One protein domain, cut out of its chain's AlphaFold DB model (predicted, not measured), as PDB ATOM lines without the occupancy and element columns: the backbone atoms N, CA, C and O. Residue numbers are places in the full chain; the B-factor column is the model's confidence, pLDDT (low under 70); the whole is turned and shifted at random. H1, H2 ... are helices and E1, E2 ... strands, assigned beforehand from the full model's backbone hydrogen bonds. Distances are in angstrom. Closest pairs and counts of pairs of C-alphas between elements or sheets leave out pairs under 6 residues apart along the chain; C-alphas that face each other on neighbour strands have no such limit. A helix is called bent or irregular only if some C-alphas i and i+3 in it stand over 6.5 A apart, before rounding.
ATOM      1  N   THR A 283     -33.184 -36.672  58.156       74.75
ATOM      2  CA  THR A 283     -34.005 -37.687  58.827       74.75
ATOM      3  C   THR A 283     -33.406 -39.073  58.581       74.75
ATOM      4  O   THR A 283     -32.705 -39.278  57.588       74.75
ATOM      5  N   LEU A 284     -33.722 -40.059  59.428       74.25
ATOM      6  CA  LEU A 284     -33.275 -41.442  59.208       74.25
ATOM      7  C   LEU A 284     -33.661 -41.944  57.800       74.25
ATOM      8  O   LEU A 284     -32.874 -42.623  57.148       74.25
ATOM      9  N   GLY A 285     -34.828 -41.533  57.289       79.38
ATOM     10  CA  GLY A 285     -35.262 -41.824  55.920       79.38
ATOM     11  C   GLY A 285     -34.401 -41.171  54.832       79.38
ATOM     12  O   GLY A 285     -34.197 -41.774  53.782       79.38
ATOM     13  N   ASP A 286     -33.842 -39.983  55.077       80.44
ATOM     14  CA  ASP A 286     -32.914 -39.330  54.148       80.44
ATOM     15  C   ASP A 286     -31.555 -40.061  54.126       80.44
ATOM     16  O   ASP A 286     -30.996 -40.293  53.054       80.44
ATOM     17  N   VAL A 287     -31.064 -40.504  55.294       80.62
ATOM     18  CA  VAL A 287     -29.847 -41.334  55.413       80.62
ATOM     19  C   VAL A 287     -30.030 -42.677  54.700       80.62
ATOM     20  O   VAL A 287     -29.165 -43.081  53.922       80.62
ATOM     21  N   VAL A 288     -31.172 -43.344  54.896       83.88
ATOM     22  CA  VAL A 288     -31.512 -44.604  54.210       83.88
ATOM     23  C   VAL A 288     -31.642 -44.401  52.696       83.88
ATOM     24  O   VAL A 288     -31.145 -45.227  51.934       83.88
ATOM     25  N   TYR A 289     -32.243 -43.298  52.238       84.94
ATOM     26  CA  TYR A 289     -32.391 -43.001  50.810       84.94
ATOM     27  C   TYR A 289     -31.037 -42.795  50.114       84.94
ATOM     28  O   TYR A 289     -30.736 -43.474  49.129       84.94
ATOM     29  N   TYR A 290     -30.188 -41.908  50.642       89.06
ATOM     30  CA  TYR A 290     -28.881 -41.625  50.040       89.06
ATOM     31  C   TYR A 290     -27.880 -42.773  50.241       89.06
ATOM     32  O   TYR A 290     -27.165 -43.125  49.302       89.06
ATOM     33  N   GLY A 291     -27.870 -43.418  51.412       89.62
ATOM     34  CA  GLY A 291     -27.032 -44.590  51.686       89.62
ATOM     35  C   GLY A 291     -27.427 -45.815  50.854       89.62
ATOM     36  O   GLY A 291     -26.557 -46.496  50.310       89.62
ATOM     37  N   GLY A 292     -28.729 -46.060  50.680       90.81
ATOM     38  CA  GLY A 292     -29.258 -47.112  49.810       90.81
ATOM     39  C   GLY A 292     -28.948 -46.855  48.334       90.81
ATOM     40  O   GLY A 292     -28.432 -47.741  47.654       90.81
ATOM     41  N   GLY A 293     -29.165 -45.624  47.855       87.44
ATOM     42  CA  GLY A 293     -28.811 -45.219  46.491       87.44
ATOM     43  C   GLY A 293     -27.317 -45.376  46.197       87.44
ATOM     44  O   GLY A 293     -26.946 -45.958  45.176       87.44
ATOM     45  N   LEU A 294     -26.451 -44.935  47.118       91.69
ATOM     46  CA  LEU A 294     -25.000 -45.094  47.000       91.69
ATOM     47  C   LEU A 294     -24.599 -46.575  46.983       91.69
ATOM     48  O   LEU A 294     -23.846 -46.995  46.107       91.69
ATOM     49  N   SER A 295     -25.147 -47.383  47.895       89.06
ATOM     50  CA  SER A 295     -24.887 -48.828  47.953       89.06
ATOM     51  C   SER A 295     -25.295 -49.528  46.654       89.06
ATOM     52  O   SER A 295     -24.525 -50.321  46.114       89.06
ATOM     53  N   MET A 296     -26.455 -49.178  46.089       89.75
ATOM     54  CA  MET A 296     -26.925 -49.722  44.813       89.75
ATOM     55  C   MET A 296     -26.010 -49.320  43.645       89.75
ATOM     56  O   MET A 296     -25.617 -50.176  42.854       89.75
ATOM     57  N   ALA A 297     -25.586 -48.053  43.568       87.31
ATOM     58  CA  ALA A 297     -24.638 -47.583  42.550       87.31
ATOM     59  C   ALA A 297     -23.269 -48.291  42.634       87.31
ATOM     60  O   ALA A 297     -22.629 -48.547  41.609       87.31
ATOM     61  N   LEU A 298     -22.823 -48.642  43.845       87.94
ATOM     62  CA  LEU A 298     -21.601 -49.413  44.073       87.94
ATOM     63  C   LEU A 298     -21.763 -50.886  43.659       87.94
ATOM     64  O   LEU A 298     -20.904 -51.396  42.937       87.94
ATOM     65  N   LEU A 299     -22.867 -51.537  44.049       87.50
ATOM     66  CA  LEU A 299     -23.185 -52.932  43.710       87.50
ATOM     67  C   LEU A 299     -23.369 -53.135  42.200       87.50
ATOM     68  O   LEU A 299     -22.759 -54.032  41.618       87.50
ATOM     69  N   MET A 300     -24.134 -52.262  41.536       84.19
ATOM     70  CA  MET A 300     -24.303 -52.305  40.077       84.19
ATOM     71  C   MET A 300     -22.976 -52.099  39.334       84.19
ATOM     72  O   MET A 300     -22.829 -52.580  38.215       84.19
ATOM     73  N   GLY A 301     -21.987 -51.448  39.955       86.25
ATOM     74  CA  GLY A 301     -20.632 -51.274  39.426       86.25
ATOM     75  C   GLY A 301     -19.666 -52.447  39.657       86.25
ATOM     76  O   GLY A 301     -18.494 -52.315  39.297       86.25
ATOM     77  N   MET A 302     -20.099 -53.554  40.277       85.38
ATOM     78  CA  MET A 302     -19.240 -54.723  40.536       85.38
ATOM     79  C   MET A 302     -19.128 -55.689  39.349       85.38
ATOM     80  O   MET A 302     -18.158 -56.445  39.284       85.38
ATOM     81  N   GLN A 303     -20.072 -55.680  38.401       87.19
ATOM     82  CA  GLN A 303     -19.959 -56.526  37.208       87.19
ATOM     83  C   GLN A 303     -18.937 -55.944  36.208       87.19
ATOM     84  O   GLN A 303     -18.883 -54.725  36.020       87.19
ATOM     85  N   PRO A 304     -18.137 -56.782  35.512       83.69
ATOM     86  CA  PRO A 304     -17.091 -56.296  34.607       83.69
ATOM     87  C   PRO A 304     -17.604 -55.362  33.504       83.69
ATOM     88  O   PRO A 304     -16.941 -54.380  33.181       83.69
ATOM     89  N   MET A 305     -18.800 -55.632  32.966       82.12
ATOM     90  CA  MET A 305     -19.388 -54.860  31.863       82.12
ATOM     91  C   MET A 305     -20.017 -53.525  32.292       82.12
ATOM     92  O   MET A 305     -20.187 -52.637  31.463       82.12
ATOM     93  N   THR A 306     -20.328 -53.341  33.577       84.44
ATOM     94  CA  THR A 306     -20.967 -52.124  34.113       84.44
ATOM     95  C   THR A 306     -20.002 -51.230  34.893       84.44
ATOM     96  O   THR A 306     -20.375 -50.131  35.307       84.44
ATOM     97  N   ARG A 307     -18.742 -51.651  35.066       85.38
ATOM     98  CA  ARG A 307     -17.723 -50.963  35.879       85.38
ATOM     99  C   ARG A 307     -17.525 -49.484  35.504       85.38
ATOM    100  O   ARG A 307     -17.281 -48.662  36.383       85.38
ATOM    101  N   ALA A 308     -17.699 -49.135  34.226       85.06
ATOM    102  CA  ALA A 308     -17.624 -47.760  33.721       85.06
ATOM    103  C   ALA A 308     -18.803 -46.857  34.150       85.06
ATOM    104  O   ALA A 308     -18.646 -45.640  34.218       85.06
ATOM    105  N   ALA A 309     -19.972 -47.421  34.483       82.94
ATOM    106  CA  ALA A 309     -21.160 -46.664  34.893       82.94
ATOM    107  C   ALA A 309     -21.142 -46.235  36.376       82.94
ATOM    108  O   ALA A 309     -21.905 -45.353  36.773       82.94
ATOM    109  N   ARG A 310     -20.251 -46.820  37.192       87.81
ATOM    110  CA  ARG A 310     -20.164 -46.582  38.644       87.81
ATOM    111  C   ARG A 310     -19.886 -45.117  38.997       87.81
ATOM    112  O   ARG A 310     -20.595 -44.548  39.819       87.81
ATOM    113  N   LEU A 311     -18.869 -44.508  38.382       87.69
ATOM    114  CA  LEU A 311     -18.495 -43.110  38.649       87.69
ATOM    115  C   LEU A 311     -19.607 -42.116  38.248       87.69
ATOM    116  O   LEU A 311     -19.968 -41.296  39.091       87.69
ATOM    117  N   PRO A 312     -20.220 -42.211  37.047       88.75
ATOM    118  CA  PRO A 312     -21.391 -41.407  36.691       88.75
ATOM    119  C   PRO A 312     -22.565 -41.526  37.676       88.75
ATOM    120  O   PRO A 312     -23.118 -40.505  38.074       88.75
ATOM    121  N   LEU A 313     -22.929 -42.741  38.107       85.50
ATOM    122  CA  LEU A 313     -24.048 -42.954  39.037       85.50
ATOM    123  C   LEU A 313     -23.794 -42.326  40.416       85.50
ATOM    124  O   LEU A 313     -24.672 -41.653  40.955       85.50
ATOM    125  N   VAL A 314     -22.584 -42.487  40.963       90.38
ATOM    126  CA  VAL A 314     -22.188 -41.836  42.224       90.38
ATOM    127  C   VAL A 314     -22.165 -40.310  42.068       90.38
ATOM    128  O   VAL A 314     -22.665 -39.602  42.940       90.38
ATOM    129  N   GLY A 315     -21.667 -39.795  40.939       91.06
ATOM    130  CA  GLY A 315     -21.672 -38.361  40.634       91.06
ATOM    131  C   GLY A 315     -23.079 -37.757  40.591       91.06
ATOM    132  O   GLY A 315     -23.302 -36.696  41.169       91.06
ATOM    133  N   VAL A 316     -24.051 -38.447  39.983       88.25
ATOM    134  CA  VAL A 316     -25.460 -38.005  39.949       88.25
ATOM    135  C   VAL A 316     -26.089 -38.001  41.347       88.25
ATOM    136  O   VAL A 316     -26.804 -37.059  41.683       88.25
ATOM    137  N   LEU A 317     -25.801 -39.002  42.187       86.81
ATOM    138  CA  LEU A 317     -26.297 -39.046  43.570       86.81
ATOM    139  C   LEU A 317     -25.734 -37.905  44.430       86.81
ATOM    140  O   LEU A 317     -26.495 -37.256  45.148       86.81
ATOM    141  N   LEU A 318     -24.432 -37.624  44.323       87.94
ATOM    142  CA  LEU A 318     -23.787 -36.517  45.037       87.94
ATOM    143  C   LEU A 318     -24.262 -35.146  44.530       87.94
ATOM    144  O   LEU A 318     -24.510 -34.252  45.337       87.94
ATOM    145  N   ALA A 319     -24.457 -34.988  43.217       87.00
ATOM    146  CA  ALA A 319     -25.019 -33.769  42.638       87.00
ATOM    147  C   ALA A 319     -26.473 -33.534  43.090       87.00
ATOM    148  O   ALA A 319     -26.835 -32.406  43.413       87.00
ATOM    149  N   ASN A 320     -27.290 -34.591  43.175       86.12
ATOM    150  CA  ASN A 320     -28.654 -34.513  43.704       86.12
ATOM    151  C   ASN A 320     -28.672 -34.110  45.190       86.12
ATOM    152  O   ASN A 320     -29.413 -33.208  45.574       86.12
ATOM    153  N   TRP A 321     -27.811 -34.724  46.007       88.44
ATOM    154  CA  TRP A 321     -27.661 -34.387  47.426       88.44
ATOM    155  C   TRP A 321     -27.229 -32.925  47.635       88.44
ATOM    156  O   TRP A 321     -27.836 -32.202  48.426       88.44
ATOM    157  N   GLY A 322     -26.235 -32.461  46.867       86.19
ATOM    158  CA  GLY A 322     -25.785 -31.069  46.886       86.19
ATOM    159  C   GLY A 322     -26.860 -30.082  46.419       86.19
ATOM    160  O   GLY A 322     -27.020 -29.025  47.024       86.19
ATOM    161  N   ALA A 323     -27.645 -30.439  45.396       84.06
ATOM    162  CA  ALA A 323     -28.751 -29.619  44.904       84.06
ATOM    163  C   ALA A 323     -29.916 -29.523  45.908       84.06
ATOM    164  O   ALA A 323     -30.451 -28.432  46.101       84.06
ATOM    165  N   GLU A 324     -30.287 -30.620  46.586       81.69
ATOM    166  CA  GLU A 324     -31.289 -30.591  47.666       81.69
ATOM    167  C   GLU A 324     -30.804 -29.708  48.826       81.69
ATOM    168  O   GLU A 324     -31.569 -28.882  49.325       81.69
ATOM    169  N   HIS A 325     -29.526 -29.805  49.213       80.56
ATOM    170  CA  HIS A 325     -28.964 -28.971  50.277       80.56
ATOM    171  C   HIS A 325     -28.921 -27.480  49.899       80.56
ATOM    172  O   HIS A 325     -29.400 -26.640  50.662       80.56
ATOM    173  N   TRP A 326     -28.422 -27.146  48.703       83.75
ATOM    174  CA  TRP A 326     -28.361 -25.767  48.209       83.75
ATOM    175  C   TRP A 326     -29.753 -25.137  48.080       83.75
ATOM    176  O   TRP A 326     -29.967 -24.020  48.548       83.75
ATOM    177  N   LEU A 327     -30.737 -25.863  47.533       80.00
ATOM    178  CA  LEU A 327     -32.095 -25.335  47.406       80.00
ATOM    179  C   LEU A 327     -32.782 -25.156  48.770       80.00
ATOM    180  O   LEU A 327     -33.523 -24.194  48.949       80.00
ATOM    181  N   MET A 328     -32.523 -26.032  49.747       77.06
ATOM    182  CA  MET A 328     -33.039 -25.860  51.113       77.06
ATOM    183  C   MET A 328     -32.423 -24.643  51.819       77.06
ATOM    184  O   MET A 328     -33.139 -23.949  52.540       77.06
ATOM    185  N   GLN A 329     -31.141 -24.335  51.587       77.56
ATOM    186  CA  GLN A 329     -30.539 -23.081  52.059       77.56
ATOM    187  C   GLN A 329     -31.185 -21.858  51.384       77.56
ATOM    188  O   GLN A 329     -31.495 -20.880  52.060       77.56
ATOM    189  N   LEU A 330     -31.437 -21.932  50.074       80.94
ATOM    190  CA  LEU A 330     -31.975 -20.827  49.273       80.94
ATOM    191  C   LEU A 330     -33.466 -20.555  49.548       80.94
ATOM    192  O   LEU A 330     -33.901 -19.408  49.525       80.94
ATOM    193  N   LEU A 331     -34.247 -21.593  49.865       79.62
ATOM    194  CA  LEU A 331     -35.662 -21.475  50.236       79.62
ATOM    195  C   LEU A 331     -35.892 -21.166  51.721       79.62
ATOM    196  O   LEU A 331     -37.011 -20.801  52.068       79.62
ATOM    197  N   ARG A 332     -34.867 -21.260  52.582       79.94
ATOM    198  CA  ARG A 332     -34.942 -21.030  54.040       79.94
ATOM    199  C   ARG A 332     -35.769 -19.801  54.478       79.94
ATOM    200  O   ARG A 332     -36.573 -19.984  55.389       79.94
ATOM    201  N   PRO A 333     -35.658 -18.598  53.868       76.88
ATOM    202  CA  PRO A 333     -36.472 -17.434  54.255       76.88
ATOM    203  C   PRO A 333     -37.956 -17.509  53.835       76.88
ATOM    204  O   PRO A 333     -38.730 -16.623  54.184       76.88
ATOM    205  N   HIS A 334     -38.364 -18.537  53.087       80.38
ATOM    206  CA  HIS A 334     -39.726 -18.731  52.570       80.38
ATOM    207  C   HIS A 334     -40.391 -20.022  53.083       80.38
ATOM    208  O   HIS A 334     -41.396 -20.459  52.519       80.38
ATOM    209  N   LEU A 335     -39.826 -20.663  54.111       77.50
ATOM    210  CA  LEU A 335     -40.376 -21.883  54.704       77.50
ATOM    211  C   LEU A 335     -41.309 -21.559  55.879       77.50
ATOM    212  O   LEU A 335     -40.876 -21.002  56.885       77.50
ATOM    213  N   GLU A 336     -42.568 -21.987  55.782       77.31
ATOM    214  CA  GLU A 336     -43.516 -22.037  56.901       77.31
ATOM    215  C   GLU A 336     -43.709 -23.490  57.356       77.31
ATOM    216  O   GLU A 336     -43.717 -24.410  56.536       77.31
ATOM    217  N   ALA A 337     -43.899 -23.702  58.659       70.56
ATOM    218  CA  ALA A 337     -44.299 -24.989  59.226       70.56
ATOM    219  C   ALA A 337     -45.751 -24.912  59.712       70.56
ATOM    220  O   ALA A 337     -46.130 -23.945  60.377       70.56
ATOM    221  N   ASP A 338     -46.559 -25.921  59.389       72.69
ATOM    222  CA  ASP A 338     -47.940 -26.020  59.867       72.69
ATOM    223  C   ASP A 338     -48.041 -26.640  61.279       72.69
ATOM    224  O   ASP A 338     -47.041 -26.977  61.918       72.69
ATOM    225  N   ALA A 339     -49.268 -26.811  61.786       56.59
ATOM    226  CA  ALA A 339     -49.514 -27.414  63.102       56.59
ATOM    227  C   ALA A 339     -49.056 -28.889  63.204       56.59
ATOM    228  O   ALA A 339     -48.696 -29.356  64.293       56.59
ATOM    229  N   ALA A 340     -49.018 -29.610  62.077       62.25
ATOM    230  CA  ALA A 340     -48.495 -30.972  61.986       62.25
ATOM    231  C   ALA A 340     -46.953 -31.015  61.922       62.25
ATOM    232  O   ALA A 340     -46.360 -32.080  62.089       62.25
ATOM    233  N   GLY A 341     -46.287 -29.870  61.741       54.31
ATOM    234  CA  GLY A 341     -44.836 -29.770  61.576       54.31
ATOM    235  C   GLY A 341     -44.361 -30.051  60.148       54.31
ATOM    236  O   GLY A 341     -43.172 -30.282  59.935       54.31
ATOM    237  N   VAL A 342     -45.259 -30.043  59.158       68.31
ATOM    238  CA  VAL A 342     -44.880 -30.178  57.751       68.31
ATOM    239  C   VAL A 342     -44.405 -28.821  57.238       68.31
ATOM    240  O   VAL A 342     -45.091 -27.808  57.362       68.31
ATOM    241  N   VAL A 343     -43.201 -28.811  56.666       66.44
ATOM    242  CA  VAL A 343     -42.557 -27.601  56.149       66.44
ATOM    243  C   VAL A 343     -42.916 -27.400  54.675       66.44
ATOM    244  O   VAL A 343     -42.600 -28.236  53.820       66.44
ATOM    245  N   TYR A 344     -43.539 -26.263  54.376       77.19
ATOM    246  CA  TYR A 344     -43.937 -25.841  53.037       77.19
ATOM    247  C   TYR A 344     -43.162 -24.591  52.628       77.19
ATOM    248  O   TYR A 344     -43.009 -23.669  53.427       77.19
ATOM    249  N   ALA A 345     -42.729 -24.518  51.369       78.19
ATOM    250  CA  ALA A 345     -42.355 -23.224  50.804       78.19
ATOM    251  C   ALA A 345     -43.627 -22.441  50.475       78.19
ATOM    252  O   ALA A 345     -44.523 -22.975  49.813       78.19
ATOM    253  N   VAL A 346     -43.673 -21.189  50.918       79.31
ATOM    254  CA  VAL A 346     -44.733 -20.231  50.615       79.31
ATOM    255  C   VAL A 346     -44.181 -19.242  49.601       79.31
ATOM    256  O   VAL A 346     -43.436 -18.324  49.933       79.31
ATOM    257  N   LEU A 347     -44.502 -19.484  48.330       78.12
ATOM    258  CA  LEU A 347     -44.009 -18.675  47.218       78.12
ATOM    259  C   LEU A 347     -45.140 -17.818  46.627       78.12
ATOM    260  O   LEU A 347     -46.245 -18.334  46.400       78.12
ATOM    261  N   PRO A 348     -44.883 -16.529  46.320       74.25
ATOM    262  CA  PRO A 348     -45.844 -15.693  45.617       74.25
ATOM    263  C   PRO A 348     -46.096 -16.279  44.224       74.25
ATOM    264  O   PRO A 348     -45.155 -16.538  43.472       74.25
ATOM    265  N   LYS A 349     -47.370 -16.509  43.878       65.75
ATOM    266  CA  LYS A 349     -47.773 -17.196  42.642       65.75
ATOM    267  C   LYS A 349     -47.182 -16.506  41.399       65.75
ATOM    268  O   LYS A 349     -47.609 -15.397  41.065       65.75
ATOM    269  N   PRO A 350     -46.252 -17.146  40.661       69.25
ATOM    270  CA  PRO A 350     -45.668 -16.539  39.472       69.25
ATOM    271  C   PRO A 350     -46.729 -16.373  38.383       69.25
ATOM    272  O   PRO A 350     -47.477 -17.310  38.094       69.25
ATOM    273  N   LEU A 391     -48.925 -20.238  46.900       67.69
ATOM    274  CA  LEU A 391     -48.834 -21.670  46.633       67.69
ATOM    275  C   LEU A 391     -47.995 -22.344  47.723       67.69
ATOM    276  O   LEU A 391     -46.851 -21.950  47.948       67.69
ATOM    277  N   ARG A 392     -48.567 -23.365  48.370       73.75
ATOM    278  CA  ARG A 392     -47.898 -24.209  49.371       73.75
ATOM    279  C   ARG A 392     -47.475 -25.528  48.739       73.75
ATOM    280  O   ARG A 392     -48.314 -26.277  48.243       73.75
ATOM    281  N   PHE A 393     -46.182 -25.838  48.791       75.81
ATOM    282  CA  PHE A 393     -45.637 -27.101  48.286       75.81
ATOM    283  C   PHE A 393     -44.665 -27.734  49.283       75.81
ATOM    284  O   PHE A 393     -43.833 -27.041  49.871       75.81
ATOM    285  N   SER A 394     -44.707 -29.064  49.412       75.56
ATOM    286  CA  SER A 394     -43.652 -29.813  50.104       75.56
ATOM    287  C   SER A 394     -42.374 -29.787  49.259       75.56
ATOM    288  O   SER A 394     -42.275 -30.477  48.239       75.56
ATOM    289  N   VAL A 395     -41.396 -28.985  49.690       69.56
ATOM    290  CA  VAL A 395     -40.140 -28.740  48.960       69.56
ATOM    291  C   VAL A 395     -39.407 -30.048  48.661       69.56
ATOM    292  O   VAL A 395     -39.104 -30.324  47.501       69.56
ATOM    293  N   LYS A 396     -39.217 -30.905  49.677       69.38
ATOM    294  CA  LYS A 396     -38.555 -32.214  49.522       69.38
ATOM    295  C   LYS A 396     -39.217 -33.087  48.443       69.38
ATOM    296  O   LYS A 396     -38.517 -33.732  47.665       69.38
ATOM    297  N   SER A 397     -40.553 -33.095  48.348       72.12
ATOM    298  CA  SER A 397     -41.271 -33.883  47.330       72.12
ATOM    299  C   SER A 397     -41.068 -33.333  45.915       72.12
ATOM    300  O   SER A 397     -40.874 -34.107  44.976       72.12
ATOM    301  N   LEU A 398     -41.083 -32.006  45.756       74.25
ATOM    302  CA  LEU A 398     -40.912 -31.359  44.453       74.25
ATOM    303  C   LEU A 398     -39.486 -31.550  43.914       74.25
ATOM    304  O   LEU A 398     -39.322 -31.959  42.766       74.25
ATOM    305  N   VAL A 399     -38.471 -31.335  44.760       70.31
ATOM    306  CA  VAL A 399     -37.051 -31.512  44.407       70.31
ATOM    307  C   VAL A 399     -36.767 -32.947  43.985       70.31
ATOM    308  O   VAL A 399     -36.251 -33.173  42.894       70.31
ATOM    309  N   ARG A 400     -37.182 -33.937  44.789       75.31
ATOM    310  CA  ARG A 400     -36.952 -35.357  44.471       75.31
ATOM    311  C   ARG A 400     -37.604 -35.763  43.153       75.31
ATOM    312  O   ARG A 400     -36.981 -36.470  42.369       75.31
ATOM    313  N   LYS A 401     -38.818 -35.280  42.862       76.44
ATOM    314  CA  LYS A 401     -39.491 -35.539  41.577       76.44
ATOM    315  C   LYS A 401     -38.770 -34.878  40.398       76.44
ATOM    316  O   LYS A 401     -38.562 -35.538  39.383       76.44
ATOM    317  N   ALA A 402     -38.344 -33.620  40.533       74.38
ATOM    318  CA  ALA A 402     -37.615 -32.906  39.483       74.38
ATOM    319  C   ALA A 402     -36.249 -33.552  39.184       74.38
ATOM    320  O   ALA A 402     -35.932 -33.838  38.028       74.38
ATOM    321  N   CYS A 403     -35.467 -33.856  40.221       70.19
ATOM    322  CA  CYS A 403     -34.152 -34.472  40.080       70.19
ATOM    323  C   CYS A 403     -34.229 -35.924  39.586       70.19
ATOM    324  O   CYS A 403     -33.441 -36.293  38.717       70.19
ATOM    325  N   MET A 404     -35.203 -36.730  40.037       69.56
ATOM    326  CA  MET A 404     -35.433 -38.062  39.451       69.56
ATOM    327  C   MET A 404     -35.860 -37.977  37.981       69.56
ATOM    328  O   MET A 404     -35.404 -38.790  37.182       69.56
ATOM    329  N   GLY A 405     -36.659 -36.978  37.589       73.12
ATOM    330  CA  GLY A 405     -37.001 -36.735  36.183       73.12
ATOM    331  C   GLY A 405     -35.772 -36.432  35.317       73.12
ATOM    332  O   GLY A 405     -35.587 -37.045  34.265       73.12
ATOM    333  N   LEU A 406     -34.886 -35.544  35.780       73.50
ATOM    334  CA  LEU A 406     -33.631 -35.224  35.087       73.50
ATOM    335  C   LEU A 406     -32.665 -36.421  35.038       73.50
ATOM    336  O   LEU A 406     -32.069 -36.687  33.991       73.50
ATOM    337  N   ALA A 407     -32.547 -37.179  36.132       69.25
ATOM    338  CA  ALA A 407     -31.738 -38.394  36.187       69.25
ATOM    339  C   ALA A 407     -32.265 -39.474  35.226       69.25
ATOM    340  O   ALA A 407     -31.476 -40.078  34.499       69.25
ATOM    341  N   LEU A 408     -33.587 -39.669  35.148       72.44
ATOM    342  CA  LEU A 408     -34.216 -40.602  34.212       72.44
ATOM    343  C   LEU A 408     -33.924 -40.213  32.756       72.44
ATOM    344  O   LEU A 408     -33.527 -41.066  31.966       72.44
ATOM    345  N   VAL A 409     -34.037 -38.926  32.405       73.88
ATOM    346  CA  VAL A 409     -33.686 -38.426  31.061       73.88
ATOM    347  C   VAL A 409     -32.209 -38.678  30.737       73.88
ATOM    348  O   VAL A 409     -31.894 -39.108  29.625       73.88
ATOM    349  N   ALA A 410     -31.298 -38.473  31.694       70.94
ATOM    350  CA  ALA A 410     -29.878 -38.773  31.512       70.94
ATOM    351  C   ALA A 410     -29.623 -40.279  31.303       70.94
ATOM    352  O   ALA A 410     -28.934 -40.653  30.351       70.94
ATOM    353  N   VAL A 411     -30.225 -41.145  32.127       72.25
ATOM    354  CA  VAL A 411     -30.108 -42.610  32.021       72.25
ATOM    355  C   VAL A 411     -30.668 -43.120  30.692       72.25
ATOM    356  O   VAL A 411     -29.984 -43.872  30.000       72.25
ATOM    357  N   VAL A 412     -31.853 -42.662  30.273       72.06
ATOM    358  CA  VAL A 412     -32.448 -43.013  28.970       72.06
ATOM    359  C   VAL A 412     -31.534 -42.581  27.819       72.06
ATOM    360  O   VAL A 412     -31.311 -43.350  26.884       72.06
ATOM    361  N   ARG A 413     -30.935 -41.384  27.889       73.69
ATOM    362  CA  ARG A 413     -30.012 -40.893  26.853       73.69
ATOM    363  C   ARG A 413     -28.729 -41.729  26.775       73.69
ATOM    364  O   ARG A 413     -28.286 -42.040  25.671       73.69
ATOM    365  N   VAL A 414     -28.167 -42.146  27.914       74.88
ATOM    366  CA  VAL A 414     -27.007 -43.058  27.969       74.88
ATOM    367  C   VAL A 414     -27.371 -44.454  27.451       74.88
ATOM    368  O   VAL A 414     -26.630 -45.009  26.640       74.88
ATOM    369  N   ALA A 415     -28.529 -44.998  27.830       69.00
ATOM    370  CA  ALA A 415     -29.009 -46.297  27.356       69.00
ATOM    371  C   ALA A 415     -29.238 -46.315  25.833       69.00
ATOM    372  O   ALA A 415     -28.845 -47.270  25.163       69.00
ATOM    373  N   LEU A 416     -29.790 -45.241  25.257       72.94
ATOM    374  CA  LEU A 416     -29.958 -45.090  23.805       72.94
ATOM    375  C   LEU A 416     -28.614 -44.995  23.061       72.94
ATOM    376  O   LEU A 416     -28.469 -45.568  21.978       72.94
ATOM    377  N   LEU A 417     -27.617 -44.312  23.635       74.81
ATOM    378  CA  LEU A 417     -26.260 -44.255  23.077       74.81
ATOM    379  C   LEU A 417     -25.560 -45.620  23.145       74.81
ATOM    380  O   LEU A 417     -24.966 -46.051  22.154       74.81
ATOM    381  N   HIS A 418     -25.685 -46.338  24.263       73.75
ATOM    382  CA  HIS A 418     -25.124 -47.680  24.420       73.75
ATOM    383  C   HIS A 418     -25.814 -48.700  23.497       73.75
ATOM    384  O   HIS A 418     -25.140 -49.466  22.816       73.75
ATOM    385  N   SER A 419     -27.143 -48.641  23.363       68.94
ATOM    386  CA  SER A 419     -27.911 -49.458  22.410       68.94
ATOM    387  C   SER A 419     -27.471 -49.229  20.955       68.94
ATOM    388  O   SER A 419     -27.323 -50.187  20.194       68.94
ATOM    389  N   ARG A 420     -27.177 -47.975  20.569       77.00
ATOM    390  CA  ARG A 420     -26.570 -47.659  19.263       77.00
ATOM    391  C   ARG A 420     -25.180 -48.277  19.098       77.00
ATOM    392  O   ARG A 420     -24.914 -48.837  18.037       77.00
ATOM    393  N   ALA A 421     -24.322 -48.210  20.116       71.94
ATOM    394  CA  ALA A 421     -22.988 -48.812  20.074       71.94
ATOM    395  C   ALA A 421     -23.051 -50.346  19.932       71.94
ATOM    396  O   ALA A 421     -22.402 -50.903  19.050       71.94
ATOM    397  N   VAL A 422     -23.904 -51.018  20.714       72.88
ATOM    398  CA  VAL A 422     -24.111 -52.476  20.634       72.88
ATOM    399  C   VAL A 422     -24.690 -52.888  19.275       72.88
ATOM    400  O   VAL A 422     -24.211 -53.853  18.685       72.88
ATOM    401  N   ARG A 423     -25.644 -52.130  18.705       74.50
ATOM    402  CA  ARG A 423     -26.121 -52.373  17.327       74.50
ATOM    403  C   ARG A 423     -25.006 -52.256  16.290       74.50
ATOM    404  O   ARG A 423     -24.947 -53.080  15.386       74.50
ATOM    405  N   LEU A 424     -24.133 -51.254  16.404       75.81
ATOM    406  CA  LEU A 424     -22.997 -51.087  15.492       75.81
ATOM    407  C   LEU A 424     -21.966 -52.215  15.630       75.81
ATOM    408  O   LEU A 424     -21.334 -52.570  14.638       75.81
ATOM    409  N   GLN A 425     -21.816 -52.798  16.821       74.44
ATOM    410  CA  GLN A 425     -20.932 -53.941  17.037       74.44
ATOM    411  C   GLN A 425     -21.532 -55.249  16.497       74.44
ATOM    412  O   GLN A 425     -20.873 -55.923  15.708       74.44
ATOM    413  N   MET A 426     -22.806 -55.540  16.779       70.00
ATOM    414  CA  MET A 426     -23.491 -56.704  16.195       70.00
ATOM    415  C   MET A 426     -23.597 -56.633  14.664       70.00
ATOM    416  O   MET A 426     -23.574 -57.666  14.005       70.00
ATOM    417  N   LEU A 427     -23.664 -55.435  14.068       75.75
ATOM    418  CA  LEU A 427     -23.595 -55.279  12.609       75.75
ATOM    419  C   LEU A 427     -22.215 -55.642  12.031       75.75
ATOM    420  O   LEU A 427     -22.157 -56.138  10.910       75.75
ATOM    421  N   LYS A 428     -21.119 -55.443  12.780       74.00
ATOM    422  CA  LYS A 428     -19.776 -55.896  12.374       74.00
ATOM    423  C   LYS A 428     -19.619 -57.410  12.517       74.00
ATOM    424  O   LYS A 428     -19.091 -58.049  11.614       74.00
ATOM    425  N   GLU A 429     -20.115 -57.983  13.611       73.56
ATOM    426  CA  GLU A 429     -20.089 -59.434  13.852       73.56
ATOM    427  C   GLU A 429     -20.945 -60.181  12.810       73.56
ATOM    428  O   GLU A 429     -20.455 -61.093  12.150       73.56
ATOM    429  N   ALA A 430     -22.160 -59.698  12.518       69.56
ATOM    430  CA  ALA A 430     -23.020 -60.260  11.471       69.56
ATOM    431  C   ALA A 430     -22.440 -60.132  10.046       69.56
ATOM    432  O   ALA A 430     -22.806 -60.907   9.158       69.56
ATOM    433  N   GLN A 431     -21.553 -59.161   9.798       72.62
ATOM    434  CA  GLN A 431     -20.824 -59.056   8.533       72.62
ATOM    435  C   GLN A 431     -19.722 -60.126   8.440       72.62
ATOM    436  O   GLN A 431     -19.588 -60.760   7.394       72.62
ATOM    437  N   HIS A 432     -19.014 -60.394   9.542       70.62
ATOM    438  CA  HIS A 432     -18.009 -61.457   9.626       70.62
ATOM    439  C   HIS A 432     -18.629 -62.858   9.470       70.62
ATOM    440  O   HIS A 432     -18.158 -63.657   8.660       70.62
ATOM    441  N   ASP A 433     -19.754 -63.130  10.141       67.88
ATOM    442  CA  ASP A 433     -20.487 -64.399  10.001       67.88
ATOM    443  C   ASP A 433     -20.956 -64.652   8.557       67.88
ATOM    444  O   ASP A 433     -21.010 -65.797   8.098       67.88
ATOM    445  N   ARG A 434     -21.259 -63.588   7.800       72.38
ATOM    446  CA  ARG A 434     -21.631 -63.684   6.381       72.38
ATOM    447  C   ARG A 434     -20.470 -64.173   5.515       72.38
ATOM    448  O   ARG A 434     -20.676 -65.038   4.664       72.38
ATOM    449  N   GLU A 435     -19.266 -63.663   5.760       74.81
ATOM    450  CA  GLU A 435     -18.038 -64.073   5.066       74.81
ATOM    451  C   GLU A 435     -17.664 -65.524   5.409       74.81
ATOM    452  O   GLU A 435     -17.404 -66.329   4.512       74.81
ATOM    453  N   VAL A 436     -17.740 -65.904   6.691       71.19
ATOM    454  CA  VAL A 436     -17.512 -67.287   7.148       71.19
ATOM    455  C   VAL A 436     -18.520 -68.257   6.515       71.19
ATOM    456  O   VAL A 436     -18.145 -69.337   6.048       71.19
ATOM    457  N   CYS A 437     -19.794 -67.868   6.424       66.88
ATOM    458  CA  CYS A 437     -20.839 -68.697   5.823       66.88
ATOM    459  C   CYS A 437     -20.661 -68.861   4.298       66.88
ATOM    460  O   CYS A 437     -20.869 -69.957   3.769       66.88
ATOM    461  N   GLU A 438     -20.191 -67.830   3.580       77.44
ATOM    462  CA  GLU A 438     -19.793 -67.972   2.171       77.44
ATOM    463  C   GLU A 438     -18.616 -68.938   1.983       77.44
ATOM    464  O   GLU A 438     -18.650 -69.776   1.075       77.44
ATOM    465  N   ILE A 439     -17.589 -68.862   2.836       75.25
ATOM    466  CA  ILE A 439     -16.428 -69.763   2.786       75.25
ATOM    467  C   ILE A 439     -16.874 -71.218   3.007       75.25
ATOM    468  O   ILE A 439     -16.543 -72.094   2.202       75.25
ATOM    469  N   LEU A 440     -17.709 -71.472   4.019       71.56
ATOM    470  CA  LEU A 440     -18.271 -72.801   4.289       71.56
ATOM    471  C   LEU A 440     -19.139 -73.321   3.132       71.56
ATOM    472  O   LEU A 440     -19.043 -74.498   2.770       71.56
ATOM    473  N   GLN A 441     -19.936 -72.464   2.483       77.81
ATOM    474  CA  GLN A 441     -20.682 -72.861   1.285       77.81
ATOM    475  C   GLN A 441     -19.767 -73.211   0.104       77.81
ATOM    476  O   GLN A 441     -20.072 -74.154  -0.632       77.81
ATOM    477  N   ARG A 442     -18.653 -72.494  -0.096       78.31
ATOM    478  CA  ARG A 442     -17.665 -72.826  -1.140       78.31
ATOM    479  C   ARG A 442     -17.014 -74.186  -0.858       78.31
ATOM    480  O   ARG A 442     -16.952 -75.013  -1.768       78.31
ATOM    481  N   MET A 443     -16.652 -74.469   0.396       73.94
ATOM    482  CA  MET A 443     -16.131 -75.781   0.810       73.94
ATOM    483  C   MET A 443     -17.147 -76.913   0.583       73.94
ATOM    484  O   MET A 443     -16.813 -77.914  -0.047       73.94
ATOM    485  N   GLN A 444     -18.413 -76.744   0.981       77.50
ATOM    486  CA  GLN A 444     -19.457 -77.756   0.746       77.50
ATOM    487  C   GLN A 444     -19.786 -77.991  -0.739       77.50
ATOM    488  O   GLN A 444     -20.285 -79.064  -1.095       77.50
ATOM    489  N   ARG A 445     -19.568 -77.001  -1.616       80.38
ATOM    490  CA  ARG A 445     -19.690 -77.185  -3.074       80.38
ATOM    491  C   ARG A 445     -18.509 -77.990  -3.617       80.38
ATOM    492  O   ARG A 445     -18.743 -78.921  -4.383       80.38
ATOM    493  N   ALA A 446     -17.284 -77.689  -3.179       76.94
ATOM    494  CA  ALA A 446     -16.092 -78.453  -3.548       76.94
ATOM    495  C   ALA A 446     -16.204 -79.927  -3.117       76.94
ATOM    496  O   ALA A 446     -16.024 -80.821  -3.941       76.94
ATOM    497  N   GLU A 447     -16.619 -80.187  -1.875       82.38
ATOM    498  CA  GLU A 447     -16.789 -81.547  -1.354       82.38
ATOM    499  C   GLU A 447     -17.885 -82.327  -2.106       82.38
ATOM    500  O   GLU A 447     -17.704 -83.496  -2.456       82.38
ATOM    501  N   ARG A 448     -19.017 -81.685  -2.436       78.62
ATOM    502  CA  ARG A 448     -20.049 -82.301  -3.291       78.62
ATOM    503  C   ARG A 448     -19.523 -82.628  -4.687       78.62
ATOM    504  O   ARG A 448     -19.857 -83.688  -5.216       78.62
ATOM    505  N   HIS A 449     -18.696 -81.760  -5.267       80.44
ATOM    506  CA  HIS A 449     -18.082 -82.001  -6.570       80.44
ATOM    507  C   HIS A 449     -17.091 -83.175  -6.516       80.44
ATOM    508  O   HIS A 449     -17.104 -84.032  -7.397       80.44
ATOM    509  N   GLU A 450     -16.298 -83.281  -5.447       83.56
ATOM    510  CA  GLU A 450     -15.388 -84.408  -5.231       83.56
ATOM    511  C   GLU A 450     -16.146 -85.733  -5.056       83.56
ATOM    512  O   GLU A 450     -15.831 -86.720  -5.724       83.56
ATOM    513  N   ARG A 451     -17.202 -85.759  -4.228       78.94
ATOM    514  CA  ARG A 451     -18.069 -86.941  -4.060       78.94
ATOM    515  C   ARG A 451     -18.709 -87.363  -5.390       78.94
ATOM    516  O   ARG A 451     -18.751 -88.557  -5.682       78.94
ATOM    517  N   LEU A 452     -19.142 -86.412  -6.225       83.56
ATOM    518  CA  LEU A 452     -19.673 -86.691  -7.566       83.56
ATOM    519  C   LEU A 452     -18.601 -87.285  -8.499       83.56
ATOM    520  O   LEU A 452     -18.882 -88.234  -9.230       83.56
ATOM    521  N   MET A 453     -17.371 -86.765  -8.459       80.06
ATOM    522  CA  MET A 453     -16.251 -87.287  -9.251       80.06
ATOM    523  C   MET A 453     -15.839 -88.692  -8.796       80.06
ATOM    524  O   MET A 453     -15.670 -89.566  -9.645       80.06
TER     525      MET A 453
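Overview. This is residues 283 to 350 and 391 to 453 of the 1088 residues of an uncharacterized protein of Coccomyxa subellipsoidea (strain C-169) (UniProt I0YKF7). A helical hairpin, H1 and H2, has the first part of the very long helix H3 alongside H2, with a small sheet of E1, E2 and E3 at the end where H2 stops and H3 starts. From residue 415 to 453 H3 sticks out alone as an arm; without it the body spans 51 by 30 by 17 A. The 131 printed residues include three named helices and three named strands, in the order H1, H2, E1, E2, E3, H3; the class is mostly helix, and the sheet E1 - E2 - E3 is antiparallel. The whole is extended, with a radius of gyration of the C-alphas of 27.7 A and spans of 99 by 34 by 22 A.

Arrangement. H1, residues 284 to 300, touches H2, residues 307 to 334, in a helical hairpin at a shallow tilt of 21 degrees, opposite ways; their closest C-alphas, of Ala 297 and Leu 313, are 5.8 A apart. E1, residues 335 to 337, and E2, residues 343 to 348, form an antiparallel hairpin, with N 336 and O 344 within hydrogen-bond range at 2.9 A. E3, residues 391 to 394, is antiparallel to E2, with N 345 and O 393 at 3.1 A. H3, residues 395 to 453, touches H2 with residues 395 to 407 alone, at a shallow tilt of 16 degrees, opposite ways; the closest C-alphas, of Asn 320 and Cys 403, are 6.6 A apart. H2 only grazes the sheet with residues 328 to 334, and H3 with 395 to 396. H1 and H3 are apart. Every O i to N i+4 pair is within hydrogen-bond range in H1 and H3, and 20 of 24 in H2.

Along the chain. H1 begins at C-alpha 284 (-33.275, -41.442, 59.208) and is 23.8 A long. H2 is 42.4 A long and irregular, with C-alphas 330 and 333 7.5 A apart. H3 is 85.9 A long and ends at C-alpha 453 (-16.251, -87.287, -9.251).

Size, cuts and confidence. The C-alphas farthest apart, of Ala 339 and Met 453, are 99.6 A apart. Residues 351 to 390 are not printed, and C-alphas 350 and 391 are 9.4 A apart across this cut. Of the links that are printed whole, none is long. The mean pLDDT of the printed part is 77.8; 17 residues are under 70, among them 339 to 343.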